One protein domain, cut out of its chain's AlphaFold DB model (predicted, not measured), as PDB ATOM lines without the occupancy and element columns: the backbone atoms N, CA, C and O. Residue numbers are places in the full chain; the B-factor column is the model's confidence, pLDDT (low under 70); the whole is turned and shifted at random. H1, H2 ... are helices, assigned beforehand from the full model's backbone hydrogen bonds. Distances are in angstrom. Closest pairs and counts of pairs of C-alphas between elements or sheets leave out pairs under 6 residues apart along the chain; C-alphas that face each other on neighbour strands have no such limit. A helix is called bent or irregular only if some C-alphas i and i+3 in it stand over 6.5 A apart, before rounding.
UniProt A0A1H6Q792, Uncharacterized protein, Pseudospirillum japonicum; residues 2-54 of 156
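This is residues 2 to 54 of the 156 residues of an uncharacterized protein of Pseudospirillum japonicum (UniProt A0A1H6Q792). Two short helical hairpins, H1 with H2 and H3 with H4, pack crosswise, and residues 13 to 18, at the turn of the first, stick out. The 53 printed residues hold four named helices, H1 to H4 along the chain, and no named strand: all helix, compact, radius of gyration of the C-alphas 9.6 A, spans 25 by 20 by 19 A.

H1, residues 5 to 14, spans 14.4 A from C-alpha 5 at (152.186, 174.809, 246.522). H3, residues 30 to 39, spans 14.4 A; H2, residues 17 to 25, 12.1 A. H4, residues 41 to 49, spans 14.0 A to C-alpha 49 at (150.695, 161.237, 238.095); it is irregular, C-alphas 42 and 45 being 7.6 A apart.

H1 touches H2 in a hairpin, opposite ways at a shallow tilt of 31 degrees; their closest C-alphas, Leu 11 and Ser 19, are 5.6 A apart. H1 touches H3 at a steep 65 degrees, the same way, closest at C-alphas Ala 5 and Val 36, 4.8 A. H4 touches H2, about perpendicular at 79 degrees, closest at C-alphas Thr 24 and Gln 49, 5.9 A. H3 and H4, a hairpin, touch at 37 degrees, only just steep, closest at C-alphas Met 37 and Ala 44, 7.2 A. H2 and H3 are apart. Every O i to N i+4 pair is within hydrogen-bond range in H1, H2 and H3, but 3 of 5 in H4.

The farthest C-alphas, Asp 16 and Glu 31, are 25.9 A apart. The printed part has no cut, its three links are tight, and residues 2 to 3 are under pLDDT 70.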
ATOM      1  N   LEU A   2     144.070 174.957 241.848       65.88
ATOM      2  CA  LEU A   2     145.132 175.135 242.847       65.88
ATOM      3  C   LEU A   2     145.969 176.342 242.433       65.88
ATOM      4  O   LEU A   2     146.331 176.453 241.263       65.88
ATOM      5  N   VAL A   3     146.224 177.251 243.374       69.88
ATOM      6  CA  VAL A   3     146.931 178.516 243.109       69.88
ATOM      7  C   VAL A   3     148.244 178.660 243.884       69.88
ATOM      8  O   VAL A   3     148.983 179.603 243.626       69.88
ATOM      9  N   SER A   4     148.575 177.726 244.784       84.06
ATOM     10  CA  SER A   4     149.875 177.678 245.472       84.06
ATOM     11  C   SER A   4     150.318 176.250 245.805       84.06
ATOM     12  O   SER A   4     149.502 175.324 245.847       84.06
ATOM     13  N   ALA A   5     151.617 176.080 246.075       87.06
ATOM     14  CA  ALA A   5     152.186 174.809 246.522       87.06
ATOM     15  C   ALA A   5     151.590 174.338 247.864       87.06
ATOM     16  O   ALA A   5     151.276 173.159 248.008       87.06
ATOM     17  N   ASP A   6     151.337 175.253 248.803       89.31
ATOM     18  CA  ASP A   6     150.765 174.937 250.121       89.31
ATOM     19  C   ASP A   6     149.356 174.329 250.010       89.31
ATOM     20  O   ASP A   6     148.998 173.420 250.756       89.31
ATOM     21  N   GLN A   7     148.548 174.793 249.045       86.75
ATOM     22  CA  GLN A   7     147.233 174.205 248.769       86.75
ATOM     23  C   GLN A   7     147.348 172.781 248.222       86.75
ATOM     24  O   GLN A   7     146.485 171.953 248.503       86.75
ATOM     25  N   PHE A   8     148.392 172.496 247.440       88.25
ATOM     26  CA  PHE A   8     148.672 171.152 246.946       88.25
ATOM     27  C   PHE A   8     149.121 170.234 248.089       88.25
ATOM     28  O   PHE A   8     148.545 169.163 248.246       88.25
ATOM     29  N   ASP A   9     150.062 170.666 248.934       90.88
ATOM     30  CA  ASP A   9     150.493 169.914 250.123       90.88
ATOM     31  C   ASP A   9     149.324 169.626 251.080       90.88
ATOM     32  O   ASP A   9     149.087 168.466 251.422       90.88
ATOM     33  N   ALA A  10     148.531 170.640 251.442       89.31
ATOM     34  CA  ALA A  10     147.372 170.476 252.319       89.31
ATOM     35  C   ALA A  10     146.362 169.454 251.767       89.31
ATOM     36  O   ALA A  10     145.848 168.616 252.509       89.31
ATOM     37  N   LEU A  11     146.111 169.490 250.458       87.75
ATOM     38  CA  LEU A  11     145.203 168.579 249.768       87.75
ATOM     39  C   LEU A  11     145.781 167.153 249.670       87.75
ATOM     40  O   LEU A  11     145.059 166.183 249.895       87.75
ATOM     41  N   ILE A  12     147.087 166.981 249.441       88.25
ATOM     42  CA  ILE A  12     147.728 165.660 249.541       88.25
ATOM     43  C   ILE A  12     147.641 165.108 250.974       88.25
ATOM     44  O   ILE A  12     147.344 163.922 251.152       88.25
ATOM     45  N   ARG A  13     147.839 165.954 251.996       88.25
ATOM     46  CA  ARG A  13     147.759 165.573 253.420       88.25
ATOM     47  C   ARG A  13     146.355 165.200 253.887       88.25
ATOM     48  O   ARG A  13     146.249 164.357 254.773       88.25
ATOM     49  N   GLN A  14     145.295 165.772 253.304       88.69
ATOM     50  CA  GLN A  14     143.912 165.342 253.575       88.69
ATOM     51  C   GLN A  14     143.708 163.858 253.239       88.69
ATOM     52  O   GLN A  14     142.992 163.155 253.947       88.69
ATOM     53  N   GLY A  15     144.395 163.356 252.207       82.25
ATOM     54  CA  GLY A  15     144.561 161.924 251.964       82.25
ATOM     55  C   GLY A  15     143.304 161.168 251.521       82.25
ATOM     56  O   GLY A  15     143.383 159.960 251.291       82.25
ATOM     57  N   ASP A  16     142.166 161.837 251.363       87.56
ATOM     58  CA  ASP A  16     140.945 161.246 250.827       87.56
ATOM     59  C   ASP A  16     141.026 161.041 249.298       87.56
ATOM     60  O   ASP A  16     141.925 161.530 248.604       87.56
ATOM     61  N   MET A  17     140.087 160.265 248.754       80.25
ATOM     62  CA  MET A  17     140.093 159.914 247.331       80.25
ATOM     63  C   MET A  17     139.803 161.102 246.403       80.25
ATOM     64  O   MET A  17     140.350 161.146 245.301       80.25
ATOM     65  N   TYR A  18     138.975 162.056 246.837       79.50
ATOM     66  CA  TYR A  18     138.586 163.213 246.037       79.50
ATOM     67  C   TYR A  18     139.749 164.198 245.940       79.50
ATOM     68  O   TYR A  18     140.106 164.613 244.840       79.50
ATOM     69  N   SER A  19     140.431 164.462 247.053       80.31
ATOM     70  CA  SER A  19     141.671 165.235 247.084       80.31
ATOM     71  C   SER A  19     142.743 164.628 246.175       80.31
ATOM     72  O   SER A  19     143.261 165.305 245.290       80.31
ATOM     73  N   ARG A  20     143.020 163.321 246.272       79.19
ATOM     74  CA  ARG A  20     143.982 162.652 245.368       79.19
ATOM     75  C   ARG A  20     143.590 162.775 243.890       79.19
ATOM     76  O   ARG A  20     144.451 163.010 243.036       79.19
ATOM     77  N   GLN A  21     142.300 162.661 243.579       81.69
ATOM     78  CA  GLN A  21     141.788 162.881 242.228       81.69
ATOM     79  C   GLN A  21     141.983 164.344 241.786       81.69
ATOM     80  O   GLN A  21     142.444 164.599 240.677       81.69
ATOM     81  N   GLN A  22     141.714 165.314 242.656       81.12
ATOM     82  CA  GLN A  22     141.887 166.735 242.364       81.12
ATOM     83  C   GLN A  22     143.364 167.113 242.150       81.12
ATOM     84  O   GLN A  22     143.664 167.857 241.213       81.12
ATOM     85  N   ALA A  23     144.306 166.571 242.931       78.94
ATOM     86  CA  ALA A  23     145.747 166.770 242.722       78.94
ATOM     87  C   ALA A  23     146.220 166.275 241.348       78.94
ATOM     88  O   ALA A  23     147.054 166.910 240.703       78.94
ATOM     89  N   THR A  24     145.679 165.143 240.894       78.31
ATOM     90  CA  THR A  24     146.062 164.501 239.626       78.31
ATOM     91  C   THR A  24     145.319 165.057 238.411       78.31
ATOM     92  O   THR A  24     145.846 164.974 237.307       78.31
ATOM     93  N   GLN A  25     144.146 165.674 238.595       80.06
ATOM     94  CA  GLN A  25     143.350 166.296 237.524       80.06
ATOM     95  C   GLN A  25     143.529 167.818 237.406       80.06
ATOM     96  O   GLN A  25     143.090 168.405 236.418       80.06
ATOM     97  N   THR A  26     144.165 168.487 238.376       78.25
ATOM     98  CA  THR A  26     144.373 169.941 238.301       78.25
ATOM     99  C   THR A  26     145.282 170.299 237.125       78.25
ATOM    100  O   THR A  26     146.454 169.927 237.100       78.25
ATOM    101  N   GLN A  27     144.754 171.079 236.181       74.25
ATOM    102  CA  GLN A  27     145.556 171.775 235.179       74.25
ATOM    103  C   GLN A  27     146.371 172.871 235.874       74.25
ATOM    104  O   GLN A  27     145.800 173.797 236.454       74.25
ATOM    105  N   ALA A  28     147.697 172.759 235.821       82.31
ATOM    106  CA  ALA A  28     148.621 173.682 236.464       82.31
ATOM    107  C   ALA A  28     149.712 174.170 235.498       82.31
ATOM    108  O   ALA A  28     149.976 173.560 234.461       82.31
ATOM    109  N   THR A  29     150.334 175.301 235.833       86.81
ATOM    110  CA  THR A  29     151.424 175.899 235.050       86.81
ATOM    111  C   THR A  29     152.774 175.272 235.405       86.81
ATOM    112  O   THR A  29     152.944 174.685 236.474       86.81
ATOM    113  N   ALA A  30     153.775 175.437 234.535       86.50
ATOM    114  CA  ALA A  30     155.146 175.022 234.846       86.50
ATOM    115  C   ALA A  30     155.681 175.701 236.122       86.50
ATOM    116  O   ALA A  30     156.306 175.043 236.946       86.50
ATOM    117  N   GLU A  31     155.375 176.988 236.314       87.06
ATOM    118  CA  GLU A  31     155.757 177.764 237.502       87.06
ATOM    119  C   GLU A  31     155.183 177.167 238.798       87.06
ATOM    120  O   GLU A  31     155.917 176.965 239.762       87.06
ATOM    121  N   PHE A  32     153.904 176.776 238.801       90.88
ATOM    122  CA  PHE A  32     153.298 176.074 239.937       90.88
ATOM    123  C   PHE A  32     154.048 174.775 240.268       90.88
ATOM    124  O   PHE A  32     154.384 174.527 241.425       90.88
ATOM    125  N   TRP A  33     154.371 173.956 239.262       90.94
ATOM    126  CA  TRP A  33     155.110 172.712 239.491       90.94
ATOM    127  C   TRP A  33     156.555 172.947 239.951       90.94
ATOM    128  O   TRP A  33     157.065 172.160 240.745       90.94
ATOM    129  N   HIS A  34     157.204 174.034 239.519       90.25
ATOM    130  CA  HIS A  34     158.504 174.450 240.054       90.25
ATOM    131  C   HIS A  34     158.419 174.841 241.537       90.25
ATOM    132  O   HIS A  34     159.315 174.484 242.303       90.25
ATOM    133  N   GLN A  35     157.342 175.509 241.960       91.31
ATOM    134  CA  GLN A  35     157.096 175.814 243.372       91.31
ATOM    135  C   GLN A  35     156.853 174.532 244.180       91.31
ATOM    136  O   GLN A  35     157.540 174.314 245.176       91.31
ATOM    137  N   VAL A  36     155.968 173.636 243.725       91.31
ATOM    138  CA  VAL A  36     155.727 172.342 244.398       91.31
ATOM    139  C   VAL A  36     157.024 171.535 244.528       91.31
ATOM    140  O   VAL A  36     157.335 171.086 245.623       91.31
ATOM    141  N   MET A  37     157.831 171.425 243.464       90.38
ATOM    142  CA  MET A  37     159.112 170.700 243.508       90.38
ATOM    143  C   MET A  37     160.118 171.312 244.494       90.38
ATOM    144  O   MET A  37     160.883 170.590 245.126       90.38
ATOM    145  N   ARG A  38     160.145 172.648 244.609       90.69
ATOM    146  CA  ARG A  38     161.059 173.369 245.507       90.69
ATOM    147  C   ARG A  38     160.665 173.222 246.975       90.69
ATOM    148  O   ARG A  38     161.551 173.125 247.818       90.69
ATOM    149  N   HIS A  39     159.369 173.281 247.273       91.75
ATOM    150  CA  HIS A  39     158.862 173.312 248.644       91.75
ATOM    151  C   HIS A  39     158.536 171.921 249.201       91.75
ATOM    152  O   HIS A  39     158.714 171.709 250.396       91.75
ATOM    153  N   TYR A  40     158.107 170.988 248.344       91.44
ATOM    154  CA  TYR A  40     157.606 169.665 248.727       91.44
ATOM    155  C   TYR A  40     158.068 168.550 247.759       91.44
ATOM    156  O   TYR A  40     157.238 167.906 247.101       91.44
ATOM    157  N   PRO A  41     159.387 168.307 247.613       89.50
ATOM    158  CA  PRO A  41     159.919 167.276 246.716       89.50
ATOM    159  C   PRO A  41     159.437 165.854 247.060       89.50
ATOM    160  O   PRO A  41     159.405 164.986 246.187       89.50
ATOM    161  N   GLU A  42     159.003 165.599 248.298       89.31
ATOM    162  CA  GLU A  42     158.396 164.331 248.718       89.31
ATOM    163  C   GLU A  42     157.098 164.001 247.961       89.31
ATOM    164  O   GLU A  42     156.762 162.827 247.785       89.31
ATOM    165  N   HIS A  43     156.399 165.012 247.426       90.56
ATOM    166  CA  HIS A  43     155.171 164.820 246.651       90.56
ATOM    167  C   HIS A  43     155.414 164.471 245.176       90.56
ATOM    168  O   HIS A  43     154.455 164.408 244.401       90.56
ATOM    169  N   ALA A  44     156.656 164.172 244.771       90.94
ATOM    170  CA  ALA A  44     157.006 163.775 243.402       90.94
ATOM    171  C   ALA A  44     156.101 162.660 242.832       90.94
ATOM    172  O   ALA A  44     155.742 162.692 241.656       90.94
ATOM    173  N   PHE A  45     155.650 161.710 243.660       90.69
ATOM    174  CA  PHE A  45     154.695 160.671 243.248       90.69
ATOM    175  C   PHE A  45     153.352 161.237 242.755       90.69
ATOM    176  O   PHE A  45     152.793 160.754 241.769       90.69
ATOM    177  N   TRP A  46     152.838 162.281 243.403       89.00
ATOM    178  CA  TRP A  46     151.597 162.955 243.015       89.00
ATOM    179  C   TRP A  46     151.807 163.872 241.808       89.00
ATOM    180  O   TRP A  46     150.979 163.886 240.898       89.00
ATOM    181  N   MET A  47     152.950 164.564 241.750       90.81
ATOM    182  CA  MET A  47     153.343 165.381 240.597       90.81
ATOM    183  C   MET A  47     153.427 164.547 239.310       90.81
ATOM    184  O   MET A  47     152.852 164.916 238.287       90.81
ATOM    185  N   VAL A  48     154.113 163.397 239.347       91.94
ATOM    186  CA  VAL A  48     154.323 162.548 238.163       91.94
ATOM    187  C   VAL A  48     153.016 161.926 237.663       91.94
ATOM    188  O   VAL A  48     152.868 161.757 236.453       91.94
ATOM    189  N   GLN A  49     152.030 161.680 238.526       89.62
ATOM    190  CA  GLN A  49     150.695 161.237 238.095       89.62
ATOM    191  C   GLN A  49     149.900 162.310 237.332       89.62
ATOM    192  O   GLN A  49     149.054 161.959 236.513       89.62
ATOM    193  N   ASN A  50     150.158 163.603 237.555       88.81
ATOM    194  CA  ASN A  50     149.413 164.669 236.888       88.81
ATOM    195  C   ASN A  50     149.842 164.812 235.401       88.81
ATOM    196  O   ASN A  50     151.045 164.852 235.101       88.81
ATOM    197  N   PRO A  51     148.904 164.897 234.437       86.06
ATOM    198  CA  PRO A  51     149.227 165.009 233.014       86.06
ATOM    199  C   PRO A  51     149.796 166.382 232.619       86.06
ATOM    200  O   PRO A  51     150.478 166.469 231.605       86.06
ATOM    201  N   SER A  52     149.571 167.436 233.414       87.31
ATOM    202  CA  SER A  52     150.100 168.788 233.162       87.31
ATOM    203  C   SER A  52     151.550 169.001 233.615       87.31
ATOM    204  O   SER A  52     152.101 170.076 233.384       87.31
ATOM    205  N   LEU A  53     152.187 168.005 234.248       89.81
ATOM    206  CA  LEU A  53     153.597 168.090 234.640       89.81
ATOM    207  C   LEU A  53     154.499 168.234 233.392       89.81
ATOM    208  O   LEU A  53     154.482 167.334 232.553       89.81
ATOM    209  N   PRO A  54     155.327 169.287 233.265       90.75
ATOM    210  CA  PRO A  54     156.233 169.451 232.126       90.75
ATOM    211  C   PRO A  54     157.335 168.382 232.059       90.75
ATOM    212  O   PRO A  54     157.855 167.951 233.088       90.75
TER     213      PRO A  54